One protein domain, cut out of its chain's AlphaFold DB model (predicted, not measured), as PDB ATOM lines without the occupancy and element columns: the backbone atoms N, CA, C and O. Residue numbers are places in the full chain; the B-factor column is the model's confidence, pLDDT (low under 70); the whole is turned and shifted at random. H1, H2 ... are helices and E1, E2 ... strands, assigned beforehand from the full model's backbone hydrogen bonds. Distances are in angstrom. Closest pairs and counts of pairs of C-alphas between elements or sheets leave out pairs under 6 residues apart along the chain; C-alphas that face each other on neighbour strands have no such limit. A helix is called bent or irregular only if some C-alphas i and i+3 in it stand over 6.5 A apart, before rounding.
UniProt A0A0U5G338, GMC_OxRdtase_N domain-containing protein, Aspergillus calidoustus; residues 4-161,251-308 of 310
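AT A GLANCE: This is residues 4 to 161 and 251 to 308 of the 310 residues of the protein "GMC_OxRdtase_N domain-containing protein" of Aspergillus calidoustus (UniProt A0A0U5G338). Little regular structure: long loops make most of a loose body, with a small two-stranded parallel sheet, E1 and E2, to one side of its middle, H5 at one end of E2, and H2 and H3 meeting in a corner. Residues 5 to 11 and 293 to 300 stick out. The 216 printed residues, 61 in named elements, run H1 H2 H3 E1 E2 H4 H5 H6, mostly helix; only just loose, close to compact, radius of gyration of the C-alphas 20.6 A, spans 62 by 54 by 40 A.

IN THESE COORDINATES: H1 is residues 22 to 25, from C-alpha 22 at (25.566, -8.209, -2.011); H2 36 to 44; H3 52 to 60, only just irregular, C-alphas 54 and 57 being 6.8 A apart; E1 63 to 66; E2 90 to 94, 13.4 A; H4 100 to 114, 21.4 A; H5 150 to 158; H6 301 to 306, to C-alpha 306 at (37.139, 11.359, -24.768).

HOW THE PARTS SIT: E1 and E2 are parallel at 33 degrees, with N 64 and O 90 2.8 A apart. The closest C-alphas of E2 and H5 are Ile 90 and Gln 153, 5.9 A. H1 touches H5, closest C-alphas Ser 24 and Ala 150, 6.2 A. H2 and H3 touch, closest C-alphas Pro 36 and Trp 52, 5.0 A, at a steep tilt of 51 degrees, opposite ways. H2 and H6 only just touch, with 3 pairs of C-alphas within 8 A, closest Gln 44 and Thr 305, 6.3 A. H4 touches no helix. Every O i to N i+4 pair is within hydrogen-bond range in H2; H3 has 3 of 5, H4 9 of 11, H5 4 of 5, H6 1 of 2; H1 is too short.

THE WHOLE: The farthest C-alphas, Pro 265 and Ala 297, are 63.8 A apart. Residues 162 to 250 are not printed; C-alphas 161 and 251 are 36.3 A apart. Links E1 to E2 and H4 to H5 are long. The model's pLDDT is under 70 at residues 69 to 85, 96 to 101 and 281 to 308.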
ATOM      1  N   GLN A   4      10.783   9.050 -13.677       89.69
ATOM      2  CA  GLN A   4      11.697   9.197 -14.803       89.69
ATOM      3  C   GLN A   4      10.965   9.947 -15.922       89.69
ATOM      4  O   GLN A   4      10.174   9.336 -16.648       89.69
ATOM      5  N   THR A   5      11.185  11.261 -16.037       92.31
ATOM      6  CA  THR A   5      10.493  12.130 -17.013       92.31
ATOM      7  C   THR A   5      10.677  11.633 -18.442       92.31
ATOM      8  O   THR A   5       9.698  11.481 -19.169       92.31
ATOM      9  N   GLU A   6      11.896  11.208 -18.773       90.56
ATOM     10  CA  GLU A   6      12.260  10.667 -20.089       90.56
ATOM     11  C   GLU A   6      11.749   9.236 -20.339       90.56
ATOM     12  O   GLU A   6      11.921   8.681 -21.420       90.56
ATOM     13  N   LEU A   7      11.105   8.607 -19.349       89.50
ATOM     14  CA  LEU A   7      10.523   7.266 -19.458       89.50
ATOM     15  C   LEU A   7       9.019   7.276 -19.170       89.50
ATOM     16  O   LEU A   7       8.513   6.350 -18.528       89.50
ATOM     17  N   ASN A   8       8.306   8.296 -19.662       92.75
ATOM     18  CA  ASN A   8       6.865   8.499 -19.469       92.75
ATOM     19  C   ASN A   8       6.468   8.580 -17.987       92.75
ATOM     20  O   ASN A   8       5.473   7.988 -17.570       92.75
ATOM     21  N   ASN A   9       7.270   9.279 -17.178       93.94
ATOM     22  CA  ASN A   9       7.065   9.430 -15.735       93.94
ATOM     23  C   ASN A   9       6.938   8.091 -14.991       93.94
ATOM     24  O   ASN A   9       6.225   7.985 -13.997       93.94
ATOM     25  N   ARG A  10       7.612   7.036 -15.459       92.44
ATOM     26  CA  ARG A  10       7.597   5.749 -14.755       92.44
ATOM     27  C   ARG A  10       8.489   5.789 -13.524       92.44
ATOM     28  O   ARG A  10       9.557   6.400 -13.527       92.44
ATOM     29  N   LEU A  11       8.069   5.065 -12.493       91.06
ATOM     30  CA  LEU A  11       8.958   4.653 -11.416       91.06
ATOM     31  C   LEU A  11       9.704   3.401 -11.872       91.06
ATOM     32  O   LEU A  11       9.085   2.432 -12.312       91.06
ATOM     33  N   VAL A  12      11.030   3.444 -11.792       89.44
ATOM     34  CA  VAL A  12      11.901   2.327 -12.163       89.44
ATOM     35  C   VAL A  12      12.560   1.796 -10.901       89.44
ATOM     36  O   VAL A  12      13.160   2.549 -10.132       89.44
ATOM     37  N   GLU A  13      12.419   0.495 -10.677       90.50
ATOM     38  CA  GLU A  13      13.065  -0.181  -9.561       90.50
ATOM     39  C   GLU A  13      14.524  -0.497  -9.896       90.50
ATOM     40  O   GLU A  13      14.849  -0.974 -10.985       90.50
ATOM     41  N   HIS A  14      15.399  -0.277  -8.918       90.94
ATOM     42  CA  HIS A  14      16.813  -0.632  -8.986       90.94
ATOM     43  C   HIS A  14      17.125  -1.650  -7.882       90.94
ATOM     44  O   HIS A  14      17.535  -1.259  -6.786       90.94
ATOM     45  N   PRO A  15      16.878  -2.951  -8.120       92.38
ATOM     46  CA  PRO A  15      17.102  -3.973  -7.110       92.38
ATOM     47  C   PRO A  15      18.595  -4.104  -6.776       92.38
ATOM     48  O   PRO A  15      19.451  -4.118  -7.661       92.38
ATOM     49  N   ALA A  16      18.899  -4.248  -5.487       95.00
ATOM     50  CA  ALA A  16      20.245  -4.471  -4.970       95.00
ATOM     51  C   ALA A  16      20.221  -5.540  -3.868       95.00
ATOM     52  O   ALA A  16      19.264  -5.635  -3.097       95.00
ATOM     53  N   GLY A  17      21.271  -6.361  -3.794       96.25
ATOM     54  CA  GLY A  17      21.341  -7.439  -2.810       96.25
ATOM     55  C   GLY A  17      21.600  -6.911  -1.400       96.25
ATOM     56  O   GLY A  17      22.628  -6.283  -1.158       96.25
ATOM     57  N   LYS A  18      20.701  -7.220  -0.456       95.56
ATOM     58  CA  LYS A  18      20.853  -6.926   0.980       95.56
ATOM     59  C   LYS A  18      21.137  -8.203   1.777       95.56
ATOM     60  O   LYS A  18      20.285  -8.708   2.500       95.56
ATOM     61  N   LEU A  19      22.339  -8.732   1.595       94.75
ATOM     62  CA  LEU A  19      22.869  -9.939   2.229       94.75
ATOM     63  C   LEU A  19      24.394  -9.956   2.085       94.75
ATOM     64  O   LEU A  19      24.948  -9.166   1.314       94.75
ATOM     65  N   LEU A  20      25.079 -10.848   2.807       94.50
ATOM     66  CA  LEU A  20      26.506 -11.069   2.575       94.50
ATOM     67  C   LEU A  20      26.713 -11.474   1.105       94.50
ATOM     68  O   LEU A  20      25.949 -12.271   0.573       94.50
ATOM     69  N   GLY A  21      27.705 -10.879   0.436       94.50
ATOM     70  CA  GLY A  21      27.938 -11.072  -1.006       94.50
ATOM     71  C   GLY A  21      27.185 -10.083  -1.902       94.50
ATOM     72  O   GLY A  21      27.475  -9.992  -3.102       94.50
ATOM     73  N   GLY A  22      26.266  -9.297  -1.333       96.50
ATOM     74  CA  GLY A  22      25.566  -8.209  -2.011       96.50
ATOM     75  C   GLY A  22      24.823  -8.677  -3.260       96.50
ATOM     76  O   GLY A  22      24.244  -9.762  -3.303       96.50
ATOM     77  N   SER A  23      24.852  -7.865  -4.318       97.31
ATOM     78  CA  SER A  23      24.142  -8.179  -5.563       97.31
ATOM     79  C   SER A  23      24.654  -9.440  -6.272       97.31
ATOM     80  O   SER A  23      23.907 -10.020  -7.056       97.31
ATOM     81  N   SER A  24      25.871  -9.926  -5.984       97.00
ATOM     82  CA  SER A  24      26.365 -11.180  -6.580       97.00
ATOM     83  C   SER A  24      25.538 -12.401  -6.163       97.00
ATOM     84  O   SER A  24      25.413 -13.345  -6.939       97.00
ATOM     85  N   ALA A  25      24.916 -12.352  -4.981       95.75
ATOM     86  CA  ALA A  25      24.095 -13.429  -4.443       95.75
ATOM     87  C   ALA A  25      22.692 -13.509  -5.080       95.75
ATOM     88  O   ALA A  25      22.027 -14.536  -4.962       95.75
ATOM     89  N   ILE A  26      22.249 -12.460  -5.790       95.81
ATOM     90  CA  ILE A  26      20.902 -12.387  -6.391       95.81
ATOM     91  C   ILE A  26      20.887 -12.083  -7.898       95.81
ATOM     92  O   ILE A  26      19.826 -12.142  -8.512       95.81
ATOM     93  N   ASN A  27      22.025 -11.730  -8.509       95.06
ATOM     94  CA  ASN A  27      22.085 -11.361  -9.930       95.06
ATOM     95  C   ASN A  27      21.792 -12.551 -10.873       95.06
ATOM     96  O   ASN A  27      21.650 -13.692 -10.445       95.06
ATOM     97  N   GLY A  28      21.770 -12.323 -12.188       91.75
ATOM     98  CA  GLY A  28      21.512 -13.374 -13.188       91.75
ATOM     99  C   GLY A  28      22.628 -14.412 -13.393       91.75
ATOM    100  O   GLY A  28      22.575 -15.152 -14.370       91.75
ATOM    101  N   SER A  29      23.664 -14.436 -12.548       93.44
ATOM    102  CA  SER A  29      24.856 -15.300 -12.635       93.44
ATOM    103  C   SER A  29      25.699 -15.151 -13.904       93.44
ATOM    104  O   SER A  29      26.751 -15.771 -13.980       93.44
ATOM    105  N   LEU A  30      25.287 -14.340 -14.884       91.12
ATOM    106  CA  LEU A  30      26.073 -14.044 -16.078       91.12
ATOM    107  C   LEU A  30      27.451 -13.516 -15.664       91.12
ATOM    108  O   LEU A  30      27.547 -12.521 -14.946       91.12
ATOM    109  N   TYR A  31      28.501 -14.179 -16.136       92.31
ATOM    110  CA  TYR A  31      29.873 -13.746 -15.925       92.31
ATOM    111  C   TYR A  31      30.500 -13.496 -17.285       92.31
ATOM    112  O   TYR A  31      30.821 -14.440 -17.998       92.31
ATOM    113  N   LEU A  32      30.657 -12.227 -17.645       88.38
ATOM    114  CA  LEU A  32      31.343 -11.810 -18.861       88.38
ATOM    115  C   LEU A  32      32.546 -10.959 -18.470       88.38
ATOM    116  O   LEU A  32      32.387 -10.032 -17.672       88.38
ATOM    117  N   PRO A  33      33.739 -11.258 -18.999       86.56
ATOM    118  CA  PRO A  33      34.884 -10.411 -18.754       86.56
ATOM    119  C   PRO A  33      34.717  -9.052 -19.451       86.56
ATOM    120  O   PRO A  33      34.060  -8.957 -20.493       86.56
ATOM    121  N   PRO A  34      35.312  -7.999 -18.874       89.75
ATOM    122  CA  PRO A  34      35.327  -6.666 -19.465       89.75
ATOM    123  C   PRO A  34      36.149  -6.627 -20.763       89.75
ATOM    124  O   PRO A  34      36.958  -7.517 -21.025       89.75
ATOM    125  N   SER A  35      35.965  -5.568 -21.555       88.88
ATOM    126  CA  SER A  35      36.807  -5.285 -22.719       88.88
ATOM    127  C   SER A  35      38.025  -4.426 -22.335       88.88
ATOM    128  O   SER A  35      37.909  -3.573 -21.449       88.88
ATOM    129  N   PRO A  36      39.173  -4.581 -23.024       91.31
ATOM    130  CA  PRO A  36      40.358  -3.737 -22.818       91.31
ATOM    131  C   PRO A  36      40.071  -2.241 -22.952       91.31
ATOM    132  O   PRO A  36      40.454  -1.455 -22.087       91.31
ATOM    133  N   ALA A  37      39.294  -1.874 -23.976       90.44
ATOM    134  CA  ALA A  37      38.945  -0.490 -24.279       90.44
ATOM    135  C   ALA A  37      38.300   0.248 -23.093       90.44
ATOM    136  O   ALA A  37      38.518   1.444 -22.932       90.44
ATOM    137  N   GLY A  38      37.541  -0.452 -22.240       89.94
ATOM    138  CA  GLY A  38      36.943   0.152 -21.048       89.94
ATOM    139  C   GLY A  38      37.977   0.603 -20.011       89.94
ATOM    140  O   GLY A  38      37.828   1.674 -19.433       89.94
ATOM    141  N   PHE A  39      39.041  -0.177 -19.796       92.81
ATOM    142  CA  PHE A  39      40.120   0.198 -18.876       92.81
ATOM    143  C   PHE A  39      41.058   1.226 -19.496       92.81
ATOM    144  O   PHE A  39      41.424   2.204 -18.853       92.81
ATOM    145  N   ASP A  40      41.409   1.061 -20.767       92.94
ATOM    146  CA  ASP A  40      42.271   2.034 -21.438       92.94
ATOM    147  C   ASP A  40      41.612   3.422 -21.478       92.94
ATOM    148  O   ASP A  40      42.295   4.426 -21.272       92.94
ATOM    149  N   ALA A  41      40.281   3.480 -21.602       90.50
ATOM    150  CA  ALA A  41      39.500   4.699 -21.416       90.50
ATOM    151  C   ALA A  41      39.659   5.308 -20.008       90.50
ATOM    152  O   ALA A  41      39.782   6.524 -19.875       90.50
ATOM    153  N   TRP A  42      39.706   4.504 -18.940       93.56
ATOM    154  CA  TRP A  42      39.940   5.021 -17.585       93.56
ATOM    155  C   TRP A  42      41.327   5.642 -17.437       93.56
ATOM    156  O   TRP A  42      41.445   6.716 -16.846       93.56
ATOM    157  N   ALA A  43      42.363   5.002 -17.981       92.56
ATOM    158  CA  ALA A  43      43.715   5.557 -17.967       92.56
ATOM    159  C   ALA A  43      43.800   6.870 -18.755       92.56
ATOM    160  O   ALA A  43      44.410   7.836 -18.299       92.56
ATOM    161  N   GLN A  44      43.123   6.921 -19.899       91.75
ATOM    162  CA  GLN A  44      42.970   8.105 -20.737       91.75
ATOM    163  C   GLN A  44      42.262   9.266 -20.007       91.75
ATOM    164  O   GLN A  44      42.679  10.415 -20.132       91.75
ATOM    165  N   LEU A  45      41.283   8.982 -19.142       92.50
ATOM    166  CA  LEU A  45      40.652   9.978 -18.259       92.50
ATOM    167  C   LEU A  45      41.567  10.490 -17.123       92.50
ATOM    168  O   LEU A  45      41.134  11.290 -16.296       92.50
ATOM    169  N   GLY A  46      42.826  10.045 -17.062       94.75
ATOM    170  CA  GLY A  46      43.814  10.474 -16.069       94.75
ATOM    171  C   GLY A  46      44.003   9.505 -14.899       94.75
ATOM    172  O   GLY A  46      44.782   9.795 -13.990       94.75
ATOM    173  N   ASN A  47      43.350   8.337 -14.911       95.81
ATOM    174  CA  ASN A  47      43.511   7.328 -13.861       95.81
ATOM    175  C   ASN A  47      44.764   6.479 -14.121       95.81
ATOM    176  O   ASN A  47      44.700   5.367 -14.648       95.81
ATOM    177  N   VAL A  48      45.930   7.019 -13.763       95.12
ATOM    178  CA  VAL A  48      47.224   6.344 -13.950       95.12
ATOM    179  C   VAL A  48      47.205   4.947 -13.318       95.12
ATOM    180  O   VAL A  48      46.817   4.780 -12.164       95.12
ATOM    181  N   GLY A  49      47.627   3.938 -14.085       95.19
ATOM    182  CA  GLY A  49      47.654   2.536 -13.652       95.19
ATOM    183  C   GLY A  49      46.336   1.771 -13.822       95.19
ATOM    184  O   GLY A  49      46.297   0.583 -13.522       95.19
ATOM    185  N   TRP A  50      45.274   2.401 -14.336       96.50
ATOM    186  CA  TRP A  50      43.975   1.755 -14.578       96.50
ATOM    187  C   TRP A  50      43.751   1.335 -16.041       96.50
ATOM    188  O   TRP A  50      42.616   1.324 -16.499       96.50
ATOM    189  N   ASN A  51      44.811   0.978 -16.773       96.06
ATOM    190  CA  ASN A  51      44.735   0.467 -18.153       96.06
ATOM    191  C   ASN A  51      44.583  -1.067 -18.210       96.06
ATOM    192  O   ASN A  51      44.712  -1.755 -17.192       96.06
ATOM    193  N   TRP A  52      44.331  -1.617 -19.403       94.88
ATOM    194  CA  TRP A  52      44.152  -3.060 -19.594       94.88
ATOM    195  C   TRP A  52      45.343  -3.878 -19.093       94.88
ATOM    196  O   TRP A  52      45.158  -4.850 -18.359       94.88
ATOM    197  N   GLU A  53      46.559  -3.465 -19.450       95.56
ATOM    198  CA  GLU A  53      47.798  -4.156 -19.081       95.56
ATOM    199  C   GLU A  53      47.931  -4.313 -17.560       95.56
ATOM    200  O   GLU A  53      48.248  -5.395 -17.060       95.56
ATOM    201  N   SER A  54      47.606  -3.257 -16.815       96.81
ATOM    202  CA  SER A  54      47.683  -3.236 -15.354       96.81
ATOM    203  C   SER A  54      46.557  -4.040 -14.700       96.81
ATOM    204  O   SER A  54      46.767  -4.677 -13.666       96.81
ATOM    205  N   MET A  55      45.360  -4.035 -15.293       95.69
ATOM    206  CA  MET A  55      44.160  -4.637 -14.701       95.69
ATOM    207  C   MET A  55      43.992  -6.122 -15.033       95.69
ATOM    208  O   MET A  55      43.484  -6.880 -14.200       95.69
ATOM    209  N   LYS A  56      44.457  -6.575 -16.201       93.88
ATOM    210  CA  LYS A  56      44.350  -7.967 -16.665       93.88
ATOM    211  C   LYS A  56      44.830  -8.998 -15.629       93.88
ATOM    212  O   LYS A  56      44.064  -9.928 -15.356       93.88
ATOM    213  N   PRO A  57      46.001  -8.849 -14.971       93.31
ATOM    214  CA  PRO A  57      46.445  -9.805 -13.957       93.31
ATOM    215  C   PRO A  57      45.505  -9.888 -12.749       93.31
ATOM    216  O   PRO A  57      45.376 -10.947 -12.139       93.31
ATOM    217  N   TYR A  58      44.836  -8.791 -12.381       94.19
ATOM    218  CA  TYR A  58      43.862  -8.790 -11.288       94.19
ATOM    219  C   TYR A  58      42.541  -9.424 -11.705       94.19
ATOM    220  O   TYR A  58      41.979 -10.177 -10.917       94.19
ATOM    221  N   ILE A  59      42.093  -9.205 -12.944       93.62
ATOM    222  CA  ILE A  59      40.926  -9.894 -13.509       93.62
ATOM    223  C   ILE A  59      41.172 -11.408 -13.524       93.62
ATOM    224  O   ILE A  59      40.322 -12.172 -13.088       93.62
ATOM    225  N   GLN A  60      42.352 -11.864 -13.948       92.50
ATOM    226  CA  GLN A  60      42.702 -13.291 -13.935       92.50
ATOM    227  C   GLN A  60      42.802 -13.882 -12.516       92.50
ATOM    228  O   GLN A  60      42.596 -15.079 -12.335       92.50
ATOM    229  N   LYS A  61      43.060 -13.065 -11.486       93.50
ATOM    230  CA  LYS A  61      43.056 -13.504 -10.078       93.50
ATOM    231  C   LYS A  61      41.655 -13.692  -9.490       93.50
ATOM    232  O   LYS A  61      41.556 -14.233  -8.389       93.50
ATOM    233  N   THR A  62      40.581 -13.235 -10.143       93.94
ATOM    234  CA  THR A  62      39.231 -13.318  -9.554       93.94
ATOM    235  C   THR A  62      38.529 -14.635  -9.837       93.94
ATOM    236  O   THR A  62      37.768 -15.087  -8.983       93.94
ATOM    237  N   TYR A  63      38.787 -15.268 -10.982       94.12
ATOM    238  CA  TYR A  63      38.003 -16.409 -11.450       94.12
ATOM    239  C   TYR A  63      38.831 -17.664 -11.733       94.12
ATOM    240  O   TYR A  63      40.018 -17.593 -12.039       94.12
ATOM    241  N   THR A  64      38.163 -18.812 -11.681       93.62
ATOM    242  CA  THR A  64      38.607 -20.082 -12.259       93.62
ATOM    243  C   THR A  64      37.586 -20.495 -13.309       93.62
ATOM    244  O   THR A  64      36.405 -20.662 -12.998       93.62
ATOM    245  N   LEU A  65      38.032 -20.643 -14.557       90.75
ATOM    246  CA  LEU A  65      37.178 -21.052 -15.668       90.75
ATOM    247  C   LEU A  65      37.256 -22.563 -15.877       90.75
ATOM    248  O   LEU A  65      38.317 -23.110 -16.175       90.75
ATOM    249  N   HIS A  66      36.112 -23.225 -15.776       88.06
ATOM    250  CA  HIS A  66      35.993 -24.667 -15.950       88.06
ATOM    251  C   HIS A  66      35.627 -25.028 -17.384       88.06
ATOM    252  O   HIS A  66      34.816 -24.328 -17.996       88.06
ATOM    253  N   PRO A  67      36.177 -26.128 -17.922       79.44
ATOM    254  CA  PRO A  67      35.843 -26.565 -19.262       79.44
ATOM    255  C   PRO A  67      34.373 -26.955 -19.398       79.44
ATOM    256  O   PRO A  67      33.739 -27.363 -18.417       79.44
ATOM    257  N   PRO A  68      33.810 -26.858 -20.616       73.75
ATOM    258  CA  PRO A  68      32.475 -27.368 -20.885       73.75
ATOM    259  C   PRO A  68      32.363 -28.841 -20.464       73.75
ATOM    260  O   PRO A  68      33.214 -29.662 -20.803       73.75
ATOM    261  N   ARG A  69      31.294 -29.195 -19.734       63.75
ATOM    262  CA  ARG A  69      31.067 -30.572 -19.245       63.75
ATOM    263  C   ARG A  69      30.872 -31.597 -20.365       63.75
ATOM    264  O   ARG A  69      31.111 -32.782 -20.148       63.75
ATOM    265  N   LEU A  70      30.415 -31.162 -21.539       54.72
ATOM    266  CA  LEU A  70      30.277 -32.007 -22.721       54.72
ATOM    267  C   LEU A  70      31.342 -31.600 -23.748       54.72
ATOM    268  O   LEU A  70      31.396 -30.422 -24.107       54.72
ATOM    269  N   PRO A  71      32.176 -32.537 -24.241       46.09
ATOM    270  CA  PRO A  71      33.093 -32.232 -25.325       46.09
ATOM    271  C   PRO A  71      32.284 -31.874 -26.572       46.09
ATOM    272  O   PRO A  71      31.396 -32.629 -26.980       46.09
ATOM    273  N   SER A  72      32.612 -30.743 -27.195       46.94
ATOM    274  CA  SER A  72      32.191 -30.490 -28.568       46.94
ATOM    275  C   SER A  72      32.734 -31.620 -29.447       46.94
ATOM    276  O   SER A  72      33.942 -31.786 -29.597       46.94
ATOM    277  N   LYS A  73      31.840 -32.454 -29.984       39.25
ATOM    278  CA  LYS A  73      32.168 -33.475 -30.992       39.25
ATOM    279  C   LYS A  73      31.821 -33.002 -32.409       39.25
ATOM    280  O   LYS A  73      31.597 -33.834 -33.285       39.25
ATOM    281  N   ALA A  74      31.733 -31.694 -32.647       39.19
ATOM    282  CA  ALA A  74      31.468 -31.159 -33.977       39.19
ATOM    283  C   ALA A  74      32.785 -30.742 -34.643       39.19
ATOM    284  O   ALA A  74      33.523 -29.900 -34.135       39.19
ATOM    285  N   ALA A  75      33.079 -31.351 -35.791       30.97
ATOM    286  CA  ALA A  75      34.188 -30.952 -36.646       30.97
ATOM    287  C   ALA A  75      34.047 -29.463 -37.013       30.97
ATOM    288  O   ALA A  75      33.082 -29.081 -37.670       30.97
ATOM    289  N   GLY A  76      34.999 -28.637 -36.570       40.75
ATOM    290  CA  GLY A  76      35.069 -27.208 -36.893       40.75
ATOM    291  C   GLY A  76      34.766 -26.246 -35.741       40.75
ATOM    292  O   GLY A  76      34.992 -25.051 -35.901       40.75
ATOM    293  N   GLU A  77      34.318 -26.724 -34.575       45.91
ATOM    294  CA  GLU A  77      34.249 -25.876 -33.380       45.91
ATOM    295  C   GLU A  77      35.662 -25.732 -32.797       45.91
ATOM    296  O   GLU A  77      36.271 -26.709 -32.355       45.91
ATOM    297  N   SER A  78      36.215 -24.516 -32.810       42.72
ATOM    298  CA  SER A  78      37.404 -24.223 -32.018       42.72
ATOM    299  C   SER A  78      37.039 -24.440 -30.552       42.72
ATOM    300  O   SER A  78      36.189 -23.748 -29.991       42.72
ATOM    301  N   THR A  79      37.653 -25.445 -29.925       46.94
ATOM    302  CA  THR A  79      37.615 -25.597 -28.469       46.94
ATOM    303  C   THR A  79      37.965 -24.245 -27.854       46.94
ATOM    304  O   THR A  79      39.013 -23.706 -28.236       46.94
ATOM    305  N   PRO A  80      37.139 -23.684 -26.945       53.38
ATOM    306  CA  PRO A  80      37.477 -22.439 -26.276       53.38
ATOM    307  C   PRO A  80      38.896 -22.550 -25.735       53.38
ATOM    308  O   PRO A  80      39.240 -23.552 -25.094       53.38
ATOM    309  N   ARG A  81      39.746 -21.577 -26.064       50.62
ATOM    310  CA  ARG A  81      41.144 -21.613 -25.655       50.62
ATOM    311  C   ARG A  81      41.181 -21.495 -24.133       50.62
ATOM    312  O   ARG A  81      40.969 -20.425 -23.570       50.62
ATOM    313  N   HIS A  82      41.399 -22.624 -23.464       53.56
ATOM    314  CA  HIS A  82      41.621 -22.674 -22.026       53.56
ATOM    315  C   HIS A  82      43.022 -22.149 -21.735       53.56
ATOM    316  O   HIS A  82      43.991 -22.905 -21.662       53.56
ATOM    317  N   GLU A  83      43.152 -20.836 -21.582       53.56
ATOM    318  CA  GLU A  83      44.334 -20.279 -20.939       53.56
ATOM    319  C   GLU A  83      44.228 -20.555 -19.432       53.56
ATOM    320  O   GLU A  83      43.613 -19.816 -18.670       53.56
ATOM    321  N   ASN A  84      44.804 -21.691 -19.023       54.62
ATOM    322  CA  ASN A  84      44.816 -22.251 -17.663       54.62
ATOM    323  C   ASN A  84      45.593 -21.409 -16.619       54.62
ATOM    324  O   ASN A  84      46.105 -21.959 -15.646       54.62
ATOM    325  N   SER A  85      45.744 -20.096 -16.802       62.78
ATOM    326  CA  SER A  85      46.525 -19.247 -15.890       62.78
ATOM    327  C   SER A  85      45.696 -18.598 -14.777       62.78
ATOM    328  O   SER A  85      46.264 -18.190 -13.763       62.78
ATOM    329  N   ALA A  86      44.370 -18.515 -14.930       76.44
ATOM    330  CA  ALA A  86      43.470 -17.946 -13.928       76.44
ATOM    331  C   ALA A  86      43.060 -18.997 -12.877       76.44
ATOM    332  O   ALA A  86      42.511 -20.047 -13.216       76.44
ATOM    333  N   SER A  87      43.334 -18.712 -11.602       85.50
ATOM    334  CA  SER A  87      43.076 -19.600 -10.453       85.50
ATOM    335  C   SER A  87      42.428 -18.853  -9.282       85.50
ATOM    336  O   SER A  87      42.785 -19.014  -8.114       85.50
ATOM    337  N   GLY A  88      41.483 -17.973  -9.606       93.69
ATOM    338  CA  GLY A  88      40.735 -17.191  -8.632       93.69
ATOM    339  C   GLY A  88      39.557 -17.937  -7.994       93.69
ATOM    340  O   GLY A  88      39.116 -18.973  -8.497       93.69
ATOM    341  N   PRO A  89      39.008 -17.411  -6.888       94.94
ATOM    342  CA  PRO A  89      37.980 -18.099  -6.112       94.94
ATOM    343  C   PRO A  89      36.613 -18.161  -6.801       94.94
ATOM    344  O   PRO A  89      35.852 -19.081  -6.522       94.94
ATOM    345  N   ILE A  90      36.270 -17.226  -7.694       96.38
ATOM    346  CA  ILE A  90      34.977 -17.256  -8.391       96.38
ATOM    347  C   ILE A  90      34.975 -18.378  -9.430       96.38
ATOM    348  O   ILE A  90      35.710 -18.332 -10.412       96.38
ATOM    349  N   GLN A  91      34.121 -19.377  -9.244       95.50
ATOM    350  CA  GLN A  91      33.974 -20.483 -10.179       95.50
ATOM    351  C   GLN A  91      33.102 -20.050 -11.358       95.50
ATOM    352  O   GLN A  91      31.982 -19.564 -11.177       95.50
ATOM    353  N   VAL A  92      33.621 -20.218 -12.571       93.75
ATOM    354  CA  VAL A  92      32.941 -19.852 -13.813       93.75
ATOM    355  C   VAL A  92      32.837 -21.078 -14.704       93.75
ATOM    356  O   VAL A  92      33.824 -21.770 -14.943       93.75
ATOM    357  N   VAL A  93      31.644 -21.343 -15.220       90.19
ATOM    358  CA  VAL A  93      31.371 -22.459 -16.131       90.19
ATOM    359  C   VAL A  93      30.806 -21.939 -17.441       90.19
ATOM    360  O   VAL A  93      30.106 -20.923 -17.481       90.19
ATOM    361  N   TYR A  94      31.050 -22.678 -18.515       85.06
ATOM    362  CA  TYR A  94      30.271 -22.525 -19.736       85.06
ATOM    363  C   TYR A  94      28.847 -23.028 -19.512       85.06
ATOM    364  O   TYR A  94      28.636 -24.067 -18.879       85.06
ATOM    365  N   GLY A  95      27.863 -22.298 -20.039       72.88
ATOM    366  CA  GLY A  95      26.491 -22.796 -20.062       72.88
ATOM    367  C   GLY A  95      26.422 -24.101 -20.853       72.88
ATOM    368  O   GLY A  95      26.848 -24.146 -22.005       72.88
ATOM    369  N   SER A  96      25.883 -25.164 -20.254       63.41
ATOM    370  CA  SER A  96      25.521 -26.359 -21.015       63.41
ATOM    371  C   SER A  96      24.139 -26.119 -21.616       63.41
ATOM    372  O   SER A  96      23.220 -25.804 -20.854       63.41
ATOM    373  N   PRO A  97      23.949 -26.288 -22.936       61.47
ATOM    374  CA  PRO A  97      22.614 -26.437 -23.499       61.47
ATOM    375  C   PRO A  97      21.877 -27.512 -22.691       61.47
ATOM    376  O   PRO A  97      22.443 -28.579 -22.431       61.47
ATOM    377  N   ALA A  98      20.651 -27.227 -22.243       56.12
ATOM    378  CA  ALA A  98      19.876 -28.196 -21.463       56.12
ATOM    379  C   ALA A  98      19.520 -29.423 -22.321       56.12
ATOM    380  O   ALA A  98      19.299 -30.517 -21.805       56.12
ATOM    381  N   ASN A  99      19.487 -29.233 -23.642       59.81
ATOM    382  CA  ASN A  99      19.301 -30.264 -24.648       59.81
ATOM    383  C   ASN A  99      19.894 -29.823 -26.004       59.81
ATOM    384  O   ASN A  99      20.345 -28.690 -26.178       59.81
ATOM    385  N   SER A 100      19.875 -30.724 -26.988       67.81
ATOM    386  CA  SER A 100      20.356 -30.456 -28.349       67.81
ATOM    387  C   SER A 100      19.571 -29.359 -29.078       67.81
ATOM    388  O   SER A 100      20.116 -28.744 -29.993       67.81
ATOM    389  N   ALA A 101      18.320 -29.096 -28.681       68.06
ATOM    390  CA  ALA A 101      17.470 -28.097 -29.325       68.06
ATOM    391  C   ALA A 101      17.938 -26.657 -29.069       68.06
ATOM    392  O   ALA A 101      17.822 -25.798 -29.945       68.06
ATOM    393  N   ASP A 102      18.546 -26.400 -27.910       72.75
ATOM    394  CA  ASP A 102      19.174 -25.110 -27.612       72.75
ATOM    395  C   ASP A 102      20.379 -24.832 -28.534       72.75
ATOM    396  O   ASP A 102      20.601 -23.685 -28.926       72.75
ATOM    397  N   LYS A 103      21.115 -25.873 -28.957       76.94
ATOM    398  CA  LYS A 103      22.267 -25.725 -29.865       76.94
ATOM    399  C   LYS A 103      21.845 -25.194 -31.233       76.94
ATOM    400  O   LYS A 103      22.485 -24.290 -31.755       76.94
ATOM    401  N   THR A 104      20.749 -25.707 -31.797       83.00
ATOM    402  CA  THR A 104      20.264 -25.274 -33.119       83.00
ATOM    403  C   THR A 104      20.005 -23.769 -33.170       83.00
ATOM    404  O   THR A 104      20.335 -23.123 -34.163       83.00
ATOM    405  N   LEU A 105      19.447 -23.190 -32.102       81.69
ATOM    406  CA  LEU A 105      19.188 -21.753 -32.057       81.69
ATOM    407  C   LEU A 105      20.474 -20.932 -31.890       81.69
ATOM    408  O   LEU A 105      20.606 -19.889 -32.527       81.69
ATOM    409  N   VAL A 106      21.425 -21.403 -31.077       81.19
ATOM    410  CA  VAL A 106      22.738 -20.756 -30.914       81.19
ATOM    411  C   VAL A 106      23.533 -20.780 -32.223       81.19
ATOM    412  O   VAL A 106      24.096 -19.760 -32.616       81.19
ATOM    413  N   ASP A 107      23.534 -21.905 -32.938       83.25
ATOM    414  CA  ASP A 107      24.207 -22.032 -34.233       83.25
ATOM    415  C   ASP A 107      23.581 -21.083 -35.269       83.25
ATOM    416  O   ASP A 107      24.295 -20.371 -35.974       83.25
ATOM    417  N   ALA A 108      22.245 -21.014 -35.321       85.88
ATOM    418  CA  ALA A 108      21.532 -20.088 -36.200       85.88
ATOM    419  C   ALA A 108      21.823 -18.617 -35.857       85.88
ATOM    420  O   ALA A 108      21.998 -17.798 -36.761       85.88
ATOM    421  N   TRP A 109      21.905 -18.284 -34.564       85.00
ATOM    422  CA  TRP A 109      22.285 -16.953 -34.092       85.00
ATOM    423  C   TRP A 109      23.691 -16.581 -34.569       85.00
ATOM    424  O   TRP A 109      23.868 -15.554 -35.220       85.00
ATOM    425  N   ASN A 110      24.681 -17.442 -34.330       85.75
ATOM    426  CA  ASN A 110      26.058 -17.187 -34.750       85.75
ATOM    427  C   ASN A 110      26.180 -17.079 -36.278       85.75
ATOM    428  O   ASN A 110      26.857 -16.178 -36.769       85.75
ATOM    429  N   ALA A 111      25.478 -17.929 -37.037       88.75
ATOM    430  CA  ALA A 111      25.467 -17.867 -38.498       88.75
ATOM    431  C   ALA A 111      24.884 -16.543 -39.027       88.75
ATOM    432  O   ALA A 111      25.424 -15.967 -39.970       88.75
ATOM    433  N   ALA A 112      23.818 -16.027 -38.408       89.06
ATOM    434  CA  ALA A 112      23.228 -14.743 -38.785       89.06
ATOM    435  C   ALA A 112      24.193 -13.565 -38.545       89.06
ATOM    436  O   ALA A 112      24.290 -12.659 -39.373       89.06
ATOM    437  N   PHE A 113      24.946 -13.584 -37.444       88.25
ATOM    438  CA  PHE A 113      25.973 -12.575 -37.166       88.25
ATOM    439  C   PHE A 113      27.172 -12.699 -38.113       88.25
ATOM    440  O   PHE A 113      27.643 -11.690 -38.637       88.25
ATOM    441  N   GLN A 114      27.596 -13.925 -38.429       89.25
ATOM    442  CA  GLN A 114      28.684 -14.175 -39.372       89.25
ATOM    443  C   GLN A 114      28.358 -13.669 -40.786       89.25
ATOM    444  O   GLN A 114      29.226 -13.105 -41.448       89.25
ATOM    445  N   GLN A 115      27.101 -13.794 -41.233       92.50
ATOM    446  CA  GLN A 115      26.630 -13.212 -42.501       92.50
ATOM    447  C   GLN A 115      26.776 -11.683 -42.556       92.50
ATOM    448  O   GLN A 115      26.812 -11.116 -43.645       92.50
ATOM    449  N   ASN A 116      26.891 -11.028 -41.399       89.12
ATOM    450  CA  ASN A 116      27.105  -9.591 -41.249       89.12
ATOM    451  C   ASN A 116      28.535  -9.258 -40.780       89.12
ATOM    452  O   ASN A 116      28.770  -8.186 -40.231       89.12
ATOM    453  N   SER A 117      29.490 -10.177 -40.973       88.94
ATOM    454  CA  SER A 117      30.906 -10.007 -40.609       88.94
ATOM    455  C   SER A 117      31.177  -9.838 -39.107       88.94
ATOM    456  O   SER A 117      32.226  -9.323 -38.723       88.94
ATOM    457  N   TYR A 118      30.269 -10.312 -38.249       87.94
ATOM    458  CA  TYR A 118      30.502 -10.429 -36.810       87.94
ATOM    459  C   TYR A 118      30.855 -11.873 -36.456       87.94
ATOM    460  O   TYR A 118      30.029 -12.779 -36.569       87.94
ATOM    461  N   GLU A 119      32.083 -12.096 -36.003       85.50
ATOM    462  CA  GLU A 119      32.568 -13.429 -35.650       85.50
ATOM    463  C   GLU A 119      32.033 -13.900 -34.281       85.50
ATOM    464  O   GLU A 119      31.356 -13.165 -33.549       85.50
ATOM    465  N   CYS A 120      32.321 -15.146 -33.912       85.19
ATOM    466  CA  CYS A 120      32.102 -15.631 -32.552       85.19
ATOM    467  C   CYS A 120      33.422 -15.596 -31.784       85.19
ATOM    468  O   CYS A 120      34.366 -16.314 -32.115       85.19
ATOM    469  N   ILE A 121      33.487 -14.765 -30.744       83.00
ATOM    470  CA  ILE A 121      34.643 -14.696 -29.858       83.00
ATOM    471  C   ILE A 121      34.629 -15.925 -28.950       83.00
ATOM    472  O   ILE A 121      33.712 -16.123 -28.146       83.00
ATOM    473  N   THR A 122      35.679 -16.735 -29.074       79.00
ATOM    474  CA  THR A 122      35.848 -17.988 -28.324       79.00
ATOM    475  C   THR A 122      36.815 -17.854 -27.150       79.00
ATOM    476  O   THR A 122      36.682 -18.592 -26.171       79.00
ATOM    477  N   ASP A 123      37.723 -16.878 -27.193       81.12
ATOM    478  CA  ASP A 123      38.599 -16.545 -26.071       81.12
ATOM    479  C   ASP A 123      37.777 -15.944 -24.936       81.12
ATOM    480  O   ASP A 123      37.113 -14.920 -25.117       81.12
ATOM    481  N   PHE A 124      37.824 -16.556 -23.751       84.69
ATOM    482  CA  PHE A 124      37.091 -16.047 -22.595       84.69
ATOM    483  C   PHE A 124      37.521 -14.613 -22.282       84.69
ATOM    484  O   PHE A 124      36.710 -13.701 -22.392       84.69
ATOM    485  N   LEU A 125      38.802 -14.382 -22.006       88.62
ATOM    486  CA  LEU A 125      39.345 -13.047 -21.769       88.62
ATOM    487  C   LEU A 125      39.913 -12.462 -23.069       88.62
ATOM    488  O   LEU A 125      41.118 -12.460 -23.280       88.62
ATOM    489  N   ALA A 126      39.026 -12.010 -23.956       86.81
ATOM    490  CA  ALA A 126      39.429 -11.440 -25.241       86.81
ATOM    491  C   ALA A 126      40.170 -10.105 -25.066       86.81
ATOM    492  O   ALA A 126      39.707  -9.227 -24.342       86.81
ATOM    493  N   GLU A 127      41.283  -9.949 -25.780       86.94
ATOM    494  CA  GLU A 127      42.111  -8.729 -25.781       86.94
ATOM    495  C   GLU A 127      41.833  -7.831 -26.996       86.94
ATOM    496  O   GLU A 127      42.369  -6.735 -27.126       86.94
ATOM    497  N   GLN A 128      40.968  -8.294 -27.891       81.12
ATOM    498  CA  GLN A 128      40.495  -7.585 -29.068       81.12
ATOM    499  C   GLN A 128      39.153  -6.881 -28.819       81.12
ATOM    500  O   GLN A 128      38.486  -7.072 -27.799       81.12
ATOM    501  N   LYS A 129      38.719  -6.085 -29.806       78.69
ATOM    502  CA  LYS A 129      37.387  -5.464 -29.828       78.69
ATOM    503  C   LYS A 129      36.299  -6.528 -29.643       78.69
ATOM    504  O   LYS A 129      36.268  -7.529 -30.350       78.69
ATOM    505  N   THR A 130      35.370  -6.286 -28.720       80.69
ATOM    506  CA  THR A 130      34.338  -7.257 -28.316       80.69
ATOM    507  C   THR A 130      32.986  -7.052 -29.010       80.69
ATOM    508  O   THR A 130      31.955  -7.456 -28.475       80.69
ATOM    509  N   VAL A 131      32.961  -6.408 -30.183       85.19
ATOM    510  CA  VAL A 131      31.738  -6.218 -30.985       85.19
ATOM    511  C   VAL A 131      31.509  -7.470 -31.826       85.19
ATOM    512  O   VAL A 131      31.968  -7.554 -32.960       85.19
ATOM    513  N   SER A 132      30.878  -8.474 -31.221       84.75
ATOM    514  CA  SER A 132      30.733  -9.811 -31.799       84.75
ATOM    515  C   SER A 132      29.736 -10.655 -31.004       84.75
ATOM    516  O   SER A 132      29.225 -10.223 -29.968       84.75
ATOM    517  N   THR A 133      29.500 -11.890 -31.448       85.69
ATOM    518  CA  THR A 133      28.862 -12.915 -30.604       85.69
ATOM    519  C   THR A 133      29.889 -13.574 -29.681       85.69
ATOM    520  O   THR A 133      31.095 -13.497 -29.920       85.69
ATOM    521  N   ARG A 134      29.430 -14.200 -28.591       83.62
ATOM    522  CA  ARG A 134      30.287 -14.889 -27.617       83.62
ATOM    523  C   ARG A 134      29.520 -16.013 -26.932       83.62
ATOM    524  O   ARG A 134      28.310 -15.914 -26.726       83.62
ATOM    525  N   VAL A 135      30.247 -17.047 -26.518       78.25
ATOM    526  CA  VAL A 135      29.713 -18.125 -25.680       78.25
ATOM    527  C   VAL A 135      29.318 -17.606 -24.291       78.25
ATOM    528  O   VAL A 135      30.085 -16.912 -23.624       78.25
ATOM    529  N   TYR A 136      28.122 -17.978 -23.838       81.38
ATOM    530  CA  TYR A 136      27.627 -17.656 -22.502       81.38
ATOM    531  C   TYR A 136      28.410 -18.393 -21.405       81.38
ATOM    532  O   TYR A 136      28.609 -19.612 -21.459       81.38
ATOM    533  N   THR A 137      28.764 -17.653 -20.358       88.44
ATOM    534  CA  THR A 137      29.413 -18.164 -19.148       88.44
ATOM    535  C   THR A 137      28.705 -17.661 -17.895       88.44
ATOM    536  O   THR A 137      28.168 -16.549 -17.862       88.44
ATOM    537  N   ALA A 138      28.708 -18.488 -16.852       91.69
ATOM    538  CA  ALA A 138      28.010 -18.219 -15.604       91.69
ATOM    539  C   ALA A 138      28.901 -18.450 -14.383       91.69
ATOM    540  O   ALA A 138      29.684 -19.397 -14.349       91.69
ATOM    541  N   ALA A 139      28.728 -17.618 -13.359       95.69
ATOM    542  CA  ALA A 139      29.314 -17.785 -12.038       95.69
ATOM    543  C   ALA A 139      28.558 -18.881 -11.266       95.69
ATOM    544  O   ALA A 139      27.634 -18.613 -10.489       95.69
ATOM    545  N   ILE A 140      28.928 -20.133 -11.520       94.56
ATOM    546  CA  ILE A 140      28.339 -21.338 -10.930       94.56
ATOM    547  C   ILE A 140      29.480 -22.266 -10.524       94.56
ATOM    548  O   ILE A 140      30.433 -22.466 -11.274       94.56
ATOM    549  N   ASP A 141      29.365 -22.852  -9.341       92.62
ATOM    550  CA  ASP A 141      30.275 -23.884  -8.870       92.62
ATOM    551  C   ASP A 141      30.020 -25.196  -9.647       92.62
ATOM    552  O   ASP A 141      28.899 -25.722  -9.639       92.62
ATOM    553  N   PRO A 142      31.032 -25.755 -10.334       88.81
ATOM    554  CA  PRO A 142      30.863 -26.930 -11.186       88.81
ATOM    555  C   PRO A 142      30.683 -28.234 -10.406       88.81
ATOM    556  O   PRO A 142      30.388 -29.251 -11.028       88.81
ATOM    557  N   VAL A 143      30.886 -28.256  -9.091       88.88
ATOM    558  CA  VAL A 143      30.713 -29.448  -8.256       88.88
ATOM    559  C   VAL A 143      29.306 -29.458  -7.674       88.88
ATOM    560  O   VAL A 143      28.556 -30.409  -7.877       88.88
ATOM    561  N   SER A 144      28.918 -28.380  -6.995       91.31
ATOM    562  CA  SER A 144      27.619 -28.282  -6.319       91.31
ATOM    563  C   SER A 144      26.470 -27.864  -7.242       91.31
ATOM    564  O   SER A 144      25.305 -28.084  -6.912       91.31
ATOM    565  N   GLY A 145      26.775 -27.231  -8.381       90.81
ATOM    566  CA  GLY A 145      25.780 -26.614  -9.261       90.81
ATOM    567  C   GLY A 145      25.126 -25.359  -8.674       90.81
ATOM    568  O   GLY A 145      24.182 -24.835  -9.265       90.81
ATOM    569  N   GLN A 146      25.600 -24.876  -7.524       93.38
ATOM    570  CA  GLN A 146      25.104 -23.662  -6.884       93.38
ATOM    571  C   GLN A 146      25.779 -22.418  -7.459       93.38
ATOM    572  O   GLN A 146      26.853 -22.472  -8.058       93.38
ATOM    573  N   ARG A 147      25.148 -21.264  -7.250       95.50
ATOM    574  CA  ARG A 147      25.721 -19.960  -7.586       95.50
ATOM    575  C   ARG A 147      27.095 -19.785  -6.932       95.50
ATOM    576  O   ARG A 147      27.235 -19.944  -5.724       95.50
ATOM    577  N   SER A 148      28.068 -19.343  -7.721       96.94
ATOM    578  CA  SER A 148      29.380 -18.919  -7.238       96.94
ATOM    579  C   SER A 148      29.371 -17.412  -6.955       96.94
ATOM    580  O   SER A 148      29.769 -16.600  -7.792       96.94
ATOM    581  N   SER A 149      28.876 -17.025  -5.782       96.81
ATOM    582  CA  SER A 149      28.775 -15.633  -5.323       96.81
ATOM    583  C   SER A 149      29.978 -15.195  -4.480       96.81
ATOM    584  O   SER A 149      30.767 -16.014  -4.007       96.81
ATOM    585  N   ALA A 150      30.133 -13.884  -4.270       95.62
ATOM    586  CA  ALA A 150      31.272 -13.346  -3.529       95.62
ATOM    587  C   ALA A 150      31.321 -13.843  -2.070       95.62
ATOM    588  O   ALA A 150      32.401 -14.128  -1.563       95.62
ATOM    589  N   ASP A 151      30.172 -13.994  -1.409       94.00
ATOM    590  CA  ASP A 151      30.070 -14.521  -0.044       94.00
ATOM    591  C   ASP A 151      30.477 -15.983   0.066       94.00
ATOM    592  O   ASP A 151      31.204 -16.330   0.988       94.00
ATOM    593  N   THR A 152      30.062 -16.831  -0.873       94.06
ATOM    594  CA  THR A 152      30.401 -18.256  -0.822       94.06
ATOM    595  C   THR A 152      31.880 -18.467  -1.119       94.06
ATOM    596  O   THR A 152      32.578 -19.129  -0.355       94.06
ATOM    597  N   GLN A 153      32.390 -17.842  -2.180       95.00
ATOM    598  CA  GLN A 153      33.743 -18.117  -2.657       95.00
ATOM    599  C   GLN A 153      34.824 -17.383  -1.863       95.00
ATOM    600  O   GLN A 153      35.784 -18.003  -1.409       95.00
ATOM    601  N   TYR A 154      34.675 -16.073  -1.634       94.12
ATOM    602  CA  TYR A 154      35.619 -15.370  -0.765       94.12
ATOM    603  C   TYR A 154      35.375 -15.719   0.704       94.12
ATOM    604  O   TYR A 154      36.344 -15.797   1.451       94.12
ATOM    605  N   GLY A 155      34.140 -16.015   1.125       88.94
ATOM    606  CA  GLY A 155      33.871 -16.497   2.486       88.94
ATOM    607  C   GLY A 155      34.544 -17.834   2.793       88.94
ATOM    608  O   GLY A 155      35.097 -17.986   3.880       88.94
ATOM    609  N   ALA A 156      34.618 -18.761   1.831       84.38
ATOM    610  CA  ALA A 156      35.403 -19.987   1.987       84.38
ATOM    611  C   ALA A 156      36.896 -19.696   2.244       84.38
ATOM    612  O   ALA A 156      37.506 -20.330   3.104       84.38
ATOM    613  N   LEU A 157      37.476 -18.685   1.582       86.38
ATOM    614  CA  LEU A 157      38.852 -18.238   1.854       86.38
ATOM    615  C   LEU A 157      39.018 -17.607   3.247       86.38
ATOM    616  O   LEU A 157      40.123 -17.597   3.795       86.38
ATOM    617  N   LEU A 158      37.941 -17.049   3.806       87.06
ATOM    618  CA  LEU A 158      37.932 -16.449   5.140       87.06
ATOM    619  C   LEU A 158      37.803 -17.489   6.257       87.06
ATOM    620  O   LEU A 158      38.287 -17.224   7.353       87.06
ATOM    621  N   ALA A 159      37.222 -18.664   5.993       78.06
ATOM    622  CA  ALA A 159      36.910 -19.680   7.007       78.06
ATOM    623  C   ALA A 159      38.126 -20.177   7.824       78.06
ATOM    624  O   ALA A 159      37.948 -20.737   8.902       78.06
ATOM    625  N   GLY A 160      39.357 -19.947   7.352       79.44
ATOM    626  CA  GLY A 160      40.602 -20.268   8.066       79.44
ATOM    627  C   GLY A 160      41.350 -19.072   8.671       79.44
ATOM    628  O   GLY A 160      42.464 -19.245   9.161       79.44
ATOM    629  N   ARG A 161      40.805 -17.851   8.605       92.00
ATOM    630  CA  ARG A 161      41.507 -16.619   9.003       92.00
ATOM    631  C   ARG A 161      41.000 -16.089  10.342       92.00
ATOM    632  O   ARG A 161      39.921 -15.515  10.418       92.00
ATOM    633  N   ASN A 251      23.846   3.693 -16.078       88.56
ATOM    634  CA  ASN A 251      23.246   2.371 -16.020       88.56
ATOM    635  C   ASN A 251      22.758   1.931 -17.404       88.56
ATOM    636  O   ASN A 251      22.505   2.754 -18.283       88.56
ATOM    637  N   HIS A 252      22.588   0.624 -17.584       87.38
ATOM    638  CA  HIS A 252      22.035   0.054 -18.805       87.38
ATOM    639  C   HIS A 252      20.514  -0.083 -18.703       87.38
ATOM    640  O   HIS A 252      19.988  -0.618 -17.724       87.38
ATOM    641  N   ILE A 253      19.808   0.344 -19.749       85.06
ATOM    642  CA  ILE A 253      18.394   0.023 -19.936       85.06
ATOM    643  C   ILE A 253      18.314  -1.349 -20.603       85.06
ATOM    644  O   ILE A 253      18.942  -1.579 -21.635       85.06
ATOM    645  N   ILE A 254      17.534  -2.258 -20.022       84.25
ATOM    646  CA  ILE A 254      17.269  -3.577 -20.601       84.25
ATOM    647  C   ILE A 254      15.871  -3.562 -21.218       84.25
ATOM    648  O   ILE A 254      14.896  -3.222 -20.548       84.25
ATOM    649  N   ALA A 255      15.777  -3.967 -22.483       83.00
ATOM    650  CA  ALA A 255      14.521  -4.184 -23.191       83.00
ATOM    651  C   ALA A 255      14.444  -5.640 -23.672       83.00
ATOM    652  O   ALA A 255      15.428  -6.195 -24.156       83.00
ATOM    653  N   GLY A 256      13.274  -6.264 -23.526       83.38
ATOM    654  CA  GLY A 256      13.014  -7.615 -24.022       83.38
ATOM    655  C   GLY A 256      12.267  -7.577 -25.351       83.38
ATOM    656  O   GLY A 256      11.233  -6.922 -25.446       83.38
ATOM    657  N   LEU A 257      12.761  -8.310 -26.351       83.69
ATOM    658  CA  LEU A 257      12.083  -8.493 -27.635       83.69
ATOM    659  C   LEU A 257      11.622  -9.953 -27.774       83.69
ATOM    660  O   LEU A 257      12.443 -10.821 -28.080       83.69
ATOM    661  N   PRO A 258      10.336 -10.263 -27.535       83.06
ATOM    662  CA  PRO A 258       9.817 -11.601 -27.774       83.06
ATOM    663  C   PRO A 258       9.675 -11.838 -29.281       83.06
ATOM    664  O   PRO A 258       9.053 -11.046 -29.988       83.06
ATOM    665  N   VAL A 259      10.221 -12.951 -29.771       81.94
ATOM    666  CA  VAL A 259      10.116 -13.345 -31.183       81.94
ATOM    667  C   VAL A 259       9.531 -14.748 -31.278       81.94
ATOM    668  O   VAL A 259       9.992 -15.675 -30.613       81.94
ATOM    669  N   GLY A 260       8.507 -14.904 -32.119       83.75
ATOM    670  CA  GLY A 260       7.951 -16.211 -32.450       83.75
ATOM    671  C   GLY A 260       8.907 -16.999 -33.345       83.75
ATOM    672  O   GLY A 260       9.354 -16.496 -34.375       83.75
ATOM    673  N   LEU A 261       9.209 -18.241 -32.969       83.62
ATOM    674  CA  LEU A 261      10.037 -19.134 -33.779       83.62
ATOM    675  C   LEU A 261       9.169 -19.911 -34.772       83.62
ATOM    676  O   LEU A 261       8.103 -20.418 -34.419       83.62
ATOM    677  N   LYS A 262       9.640 -20.043 -36.017       86.69
ATOM    678  CA  LYS A 262       9.022 -20.959 -36.986       86.69
ATOM    679  C   LYS A 262       9.217 -22.405 -36.510       86.69
ATOM    680  O   LYS A 262      10.297 -22.712 -36.000       86.69
ATOM    681  N   PRO A 263       8.234 -23.303 -36.705       87.12
ATOM    682  CA  PRO A 263       8.417 -24.717 -36.399       87.12
ATOM    683  C   PRO A 263       9.652 -25.277 -37.113       87.12
ATOM    684  O   PRO A 263       9.791 -25.124 -38.326       87.12
ATOM    685  N   HIS A 264      10.546 -25.922 -36.365       87.50
ATOM    686  CA  HIS A 264      11.752 -26.540 -36.910       87.50
ATOM    687  C   HIS A 264      12.066 -27.843 -36.149       87.50
ATOM    688  O   HIS A 264      11.981 -27.854 -34.919       87.50
ATOM    689  N   PRO A 265      12.435 -28.950 -36.830       88.12
ATOM    690  CA  PRO A 265      12.709 -30.228 -36.162       88.12
ATOM    691  C   PRO A 265      13.796 -30.121 -35.086       88.12
ATOM    692  O   PRO A 265      13.656 -30.671 -34.000       88.12
ATOM    693  N   GLY A 266      14.839 -29.333 -35.358       85.50
ATOM    694  CA  GLY A 266      15.956 -29.103 -34.439       85.50
ATOM    695  C   GLY A 266      15.631 -28.251 -33.210       85.50
ATOM    696  O   GLY A 266      16.509 -28.076 -32.387       85.50
ATOM    697  N   ILE A 267      14.412 -27.719 -33.064       85.75
ATOM    698  CA  ILE A 267      14.001 -26.987 -31.848       85.75
ATOM    699  C   ILE A 267      12.816 -27.648 -31.129       85.75
ATOM    700  O   ILE A 267      12.201 -27.044 -30.249       85.75
ATOM    701  N   GLN A 268      12.472 -28.888 -31.493       84.25
ATOM    702  CA  GLN A 268      11.464 -29.650 -30.759       84.25
ATOM    703  C   GLN A 268      11.925 -29.849 -29.308       84.25
ATOM    704  O   GLN A 268      13.027 -30.329 -29.060       84.25
ATOM    705  N   GLY A 269      11.089 -29.450 -28.346       79.25
ATOM    706  CA  GLY A 269      11.439 -29.509 -26.922       79.25
ATOM    707  C   GLY A 269      12.388 -28.403 -26.451       79.25
ATOM    708  O   GLY A 269      13.009 -28.552 -25.397       79.25
ATOM    709  N   ILE A 270      12.517 -27.298 -27.199       80.81
ATOM    710  CA  ILE A 270      13.256 -26.124 -26.727       80.81
ATOM    711  C   ILE A 270      12.674 -25.627 -25.397       80.81
ATOM    712  O   ILE A 270      11.467 -25.421 -25.259       80.81
ATOM    713  N   THR A 271      13.539 -25.418 -24.410       75.81
ATOM    714  CA  THR A 271      13.125 -24.892 -23.106       75.81
ATOM    715  C   THR A 271      12.670 -23.438 -23.272       75.81
ATOM    716  O   THR A 271      13.442 -22.649 -23.812       75.81
ATOM    717  N   PRO A 272      11.477 -23.014 -22.834       74.38
ATOM    718  CA  PRO A 272      11.101 -21.601 -22.883       74.38
ATOM    719  C   PRO A 272      12.053 -20.727 -22.049       74.38
ATOM    720  O   PRO A 272      12.501 -21.146 -20.983       74.38
ATOM    721  N   GLY A 273      12.360 -19.512 -22.510       75.44
ATOM    722  CA  GLY A 273      13.187 -18.562 -21.757       75.44
ATOM    723  C   GLY A 273      14.041 -17.648 -22.633       75.44
ATOM    724  O   GLY A 273      13.912 -17.643 -23.857       75.44
ATOM    725  N   ILE A 274      14.923 -16.877 -21.993       76.56
ATOM    726  CA  ILE A 274      15.893 -16.014 -22.679       76.56
ATOM    727  C   ILE A 274      16.914 -16.901 -23.396       76.56
ATOM    728  O   ILE A 274      17.553 -17.747 -22.773       76.56
ATOM    729  N   LYS A 275      17.053 -16.705 -24.708       74.31
ATOM    730  CA  LYS A 275      17.952 -17.495 -25.566       74.31
ATOM    731  C   LYS A 275      19.213 -16.761 -25.980       74.31
ATOM    732  O   LYS A 275      20.239 -17.392 -26.196       74.31
ATOM    733  N   ALA A 276      19.131 -15.441 -26.054       72.50
ATOM    734  CA  ALA A 276      20.246 -14.573 -26.368       72.50
ATOM    735  C   ALA A 276      20.125 -13.294 -25.541       72.50
ATOM    736  O   ALA A 276      19.021 -12.854 -25.209       72.50
ATOM    737  N   PHE A 277      21.270 -12.705 -25.225       77.06
ATOM    738  CA  PHE A 277      21.370 -11.373 -24.653       77.06
ATOM    739  C   PHE A 277      22.310 -10.570 -25.544       77.06
ATOM    740  O   PHE A 277      23.386 -11.053 -25.891       77.06
ATOM    741  N   ALA A 278      21.899  -9.367 -25.929       77.56
ATOM    742  CA  ALA A 278      22.698  -8.484 -26.761       77.56
ATOM    743  C   ALA A 278      22.821  -7.126 -26.077       77.56
ATOM    744  O   ALA A 278      21.828  -6.558 -25.622       77.56
ATOM    745  N   PHE A 279      24.043  -6.606 -26.031       76.19
ATOM    746  CA  PHE A 279      24.291  -5.211 -25.704       76.19
ATOM    747  C   PHE A 279      24.335  -4.446 -27.021       76.19
ATOM    748  O   PHE A 279      25.186  -4.717 -27.866       76.19
ATOM    749  N   VAL A 280      23.386  -3.533 -27.210       74.75
ATOM    750  CA  VAL A 280      23.252  -2.741 -28.436       74.75
ATOM    751  C   VAL A 280      23.453  -1.266 -28.119       74.75
ATOM    752  O   VAL A 280      22.981  -0.776 -27.094       74.75
ATOM    753  N   SER A 281      24.155  -0.557 -29.001       69.19
ATOM    754  CA  SER A 281      24.099   0.903 -29.015       69.19
ATOM    755  C   SER A 281      22.835   1.314 -29.761       69.19
ATOM    756  O   SER A 281      22.579   0.798 -30.848       69.19
ATOM    757  N   LEU A 282      22.036   2.197 -29.165       63.59
ATOM    758  CA  LEU A 282      20.827   2.735 -29.797       63.59
ATOM    759  C   LEU A 282      21.110   3.994 -30.626       63.59
ATOM    760  O   LEU A 282      20.237   4.443 -31.362       63.59
ATOM    761  N   ASP A 283      22.319   4.544 -30.524       57.44
ATOM    762  CA  ASP A 283      22.684   5.776 -31.208       57.44
ATOM    763  C   ASP A 283      23.170   5.479 -32.631       57.44
ATOM    764  O   ASP A 283      24.024   4.614 -32.846       57.44
ATOM    765  N   SER A 284      22.615   6.206 -33.605       46.56
ATOM    766  CA  SER A 284      23.047   6.182 -35.009       46.56
ATOM    767  C   SER A 284      24.350   6.950 -35.246       46.56
ATOM    768  O   SER A 284      24.974   6.780 -36.289       46.56
ATOM    769  N   GLU A 285      24.749   7.791 -34.289       45.78
ATOM    770  CA  GLU A 285      26.038   8.477 -34.261       45.78
ATOM    771  C   GLU A 285      26.872   7.975 -33.075       45.78
ATOM    772  O   GLU A 285      26.305   7.622 -32.035       45.78
ATOM    773  N   PRO A 286      28.209   7.924 -33.199       47.72
ATOM    774  CA  PRO A 286      29.076   7.624 -32.066       47.72
ATOM    775  C   PRO A 286      28.751   8.561 -30.891       47.72
ATOM    776  O   PRO A 286      28.477   9.746 -31.075       47.72
ATOM    777  N   LYS A 287      28.765   8.013 -29.670       46.31
ATOM    778  CA  LYS A 287      28.430   8.681 -28.395       46.31
ATOM    779  C   LYS A 287      29.401   9.807 -27.989       46.31
ATOM    780  O   LYS A 287      29.687   9.978 -26.807       46.31
ATOM    781  N   GLU A 288      29.919  10.586 -28.933       39.97
ATOM    782  CA  GLU A 288      30.861  11.682 -28.681       39.97
ATOM    783  C   GLU A 288      30.258  12.745 -27.750       39.97
ATOM    784  O   GLU A 288      30.980  13.430 -27.033       39.97
ATOM    785  N   LYS A 289      28.921  12.853 -27.714       36.91
ATOM    786  CA  LYS A 289      28.182  13.908 -27.002       36.91
ATOM    787  C   LYS A 289      27.740  13.575 -25.577       36.91
ATOM    788  O   LYS A 289      27.264  14.464 -24.875       36.91
ATOM    789  N   LEU A 290      27.883  12.330 -25.115       38.53
ATOM    790  CA  LEU A 290      27.414  11.941 -23.771       38.53
ATOM    791  C   LEU A 290      28.224  12.600 -22.637       38.53
ATOM    792  O   LEU A 290      27.780  12.614 -21.496       38.53
ATOM    793  N   TRP A 291      29.367  13.200 -22.974       38.59
ATOM    794  CA  TRP A 291      30.301  13.830 -22.040       38.59
ATOM    795  C   TRP A 291      30.532  15.323 -22.319       38.59
ATOM    796  O   TRP A 291      31.410  15.927 -21.715       38.59
ATOM    797  N   THR A 292      29.771  15.929 -23.241       35.06
ATOM    798  CA  THR A 292      29.943  17.339 -23.648       35.06
ATOM    799  C   THR A 292      28.911  18.291 -23.043       35.06
ATOM    800  O   THR A 292      28.825  19.432 -23.482       35.06
ATOM    801  N   THR A 293      28.106  17.867 -22.067       33.94
ATOM    802  CA  THR A 293      27.132  18.757 -21.407       33.94
ATOM    803  C   THR A 293      27.626  19.230 -20.045       33.94
ATOM    804  O   THR A 293      27.023  18.986 -19.008       33.94
ATOM    805  N   THR A 294      28.718  19.986 -20.067       34.78
ATOM    806  CA  THR A 294      28.857  21.143 -19.182       34.78
ATOM    807  C   THR A 294      28.843  22.375 -20.071       34.78
ATOM    808  O   THR A 294      29.833  22.729 -20.709       34.78
ATOM    809  N   ASP A 295      27.677  23.012 -20.169       35.41
ATOM    810  CA  ASP A 295      27.615  24.355 -20.722       35.41
ATOM    811  C   ASP A 295      28.481  25.280 -19.854       35.41
ATOM    812  O   ASP A 295      28.310  25.379 -18.639       35.41
ATOM    813  N   SER A 296      29.371  25.991 -20.543       35.78
ATOM    814  CA  SER A 296      30.230  27.096 -20.112       35.78
ATOM    815  C   SER A 296      31.631  26.782 -19.545       35.78
ATOM    816  O   SER A 296      31.826  26.380 -18.406       35.78
ATOM    817  N   ALA A 297      32.595  27.193 -20.379       34.84
ATOM    818  CA  ALA A 297      33.913  27.750 -20.075       34.84
ATOM    819  C   ALA A 297      35.118  26.799 -19.915       34.84
ATOM    820  O   ALA A 297      35.254  26.062 -18.947       34.84
ATOM    821  N   ALA A 298      36.061  27.029 -20.840       33.28
ATOM    822  CA  ALA A 298      37.434  26.543 -20.954       33.28
ATOM    823  C   ALA A 298      37.610  25.125 -21.520       33.28
ATOM    824  O   ALA A 298      37.056  24.148 -21.036       33.28
ATOM    825  N   GLU A 299      38.414  25.050 -22.583       39.91
ATOM    826  CA  GLU A 299      38.914  23.822 -23.197       39.91
ATOM    827  C   GLU A 299      39.639  22.970 -22.143       39.91
ATOM    828  O   GLU A 299      40.812  23.187 -21.842       39.91
ATOM    829  N   ASP A 300      38.919  22.016 -21.554       40.62
ATOM    830  CA  ASP A 300      39.477  20.993 -20.675       40.62
ATOM    831  C   ASP A 300      40.179  19.917 -21.531       40.62
ATOM    832  O   ASP A 300      39.532  19.295 -22.387       40.62
ATOM    833  N   PRO A 301      41.482  19.648 -21.319       38.50
ATOM    834  CA  PRO A 301      42.206  18.550 -21.959       38.50
ATOM    835  C   PRO A 301      41.491  17.190 -21.864       38.50
ATOM    836  O   PRO A 301      41.626  16.381 -22.785       38.50
ATOM    837  N   GLN A 302      40.680  16.947 -20.822       37.81
ATOM    838  CA  GLN A 302      39.891  15.717 -20.672       37.81
ATOM    839  C   GLN A 302      38.833  15.541 -21.775       37.81
ATOM    840  O   GLN A 302      38.564  14.413 -22.192       37.81
ATOM    841  N   SER A 303      38.298  16.637 -22.328       36.50
ATOM    842  CA  SER A 303      37.344  16.609 -23.449       36.50
ATOM    843  C   SER A 303      37.970  16.047 -24.733       36.50
ATOM    844  O   SER A 303      37.315  15.336 -25.496       36.50
ATOM    845  N   SER A 304      39.257  16.327 -24.965       33.22
ATOM    846  CA  SER A 304      39.977  15.881 -26.167       33.22
ATOM    847  C   SER A 304      40.283  14.382 -26.147       33.22
ATOM    848  O   SER A 304      40.193  13.714 -27.174       33.22
ATOM    849  N   THR A 305      40.549  13.840 -24.962       37.56
ATOM    850  CA  THR A 305      40.842  12.425 -24.750       37.56
ATOM    851  C   THR A 305      39.597  11.545 -24.903       37.56
ATOM    852  O   THR A 305      39.674  10.434 -25.416       37.56
ATOM    853  N   ILE A 306      38.415  12.062 -24.552       34.56
ATOM    854  CA  ILE A 306      37.139  11.359 -24.768       34.56
ATOM    855  C   ILE A 306      36.838  11.177 -26.265       34.56
ATOM    856  O   ILE A 306      36.263  10.160 -26.654       34.56
ATOM    857  N   ARG A 307      37.283  12.105 -27.126       31.59
ATOM    858  CA  ARG A 307      37.089  12.016 -28.585       31.59
ATOM    859  C   ARG A 307      37.858  10.865 -29.238       31.59
ATOM    860  O   ARG A 307      37.445  10.423 -30.299       31.59
ATOM    861  N   SER A 308      38.947  10.372 -28.642       32.59
ATOM    862  CA  SER A 308      39.733   9.259 -29.211       32.59
ATOM    863  C   SER A 308      39.243   7.863 -28.805       32.59
ATOM    864  O   SER A 308      39.838   6.869 -29.217       32.59
TER     865      SER A 308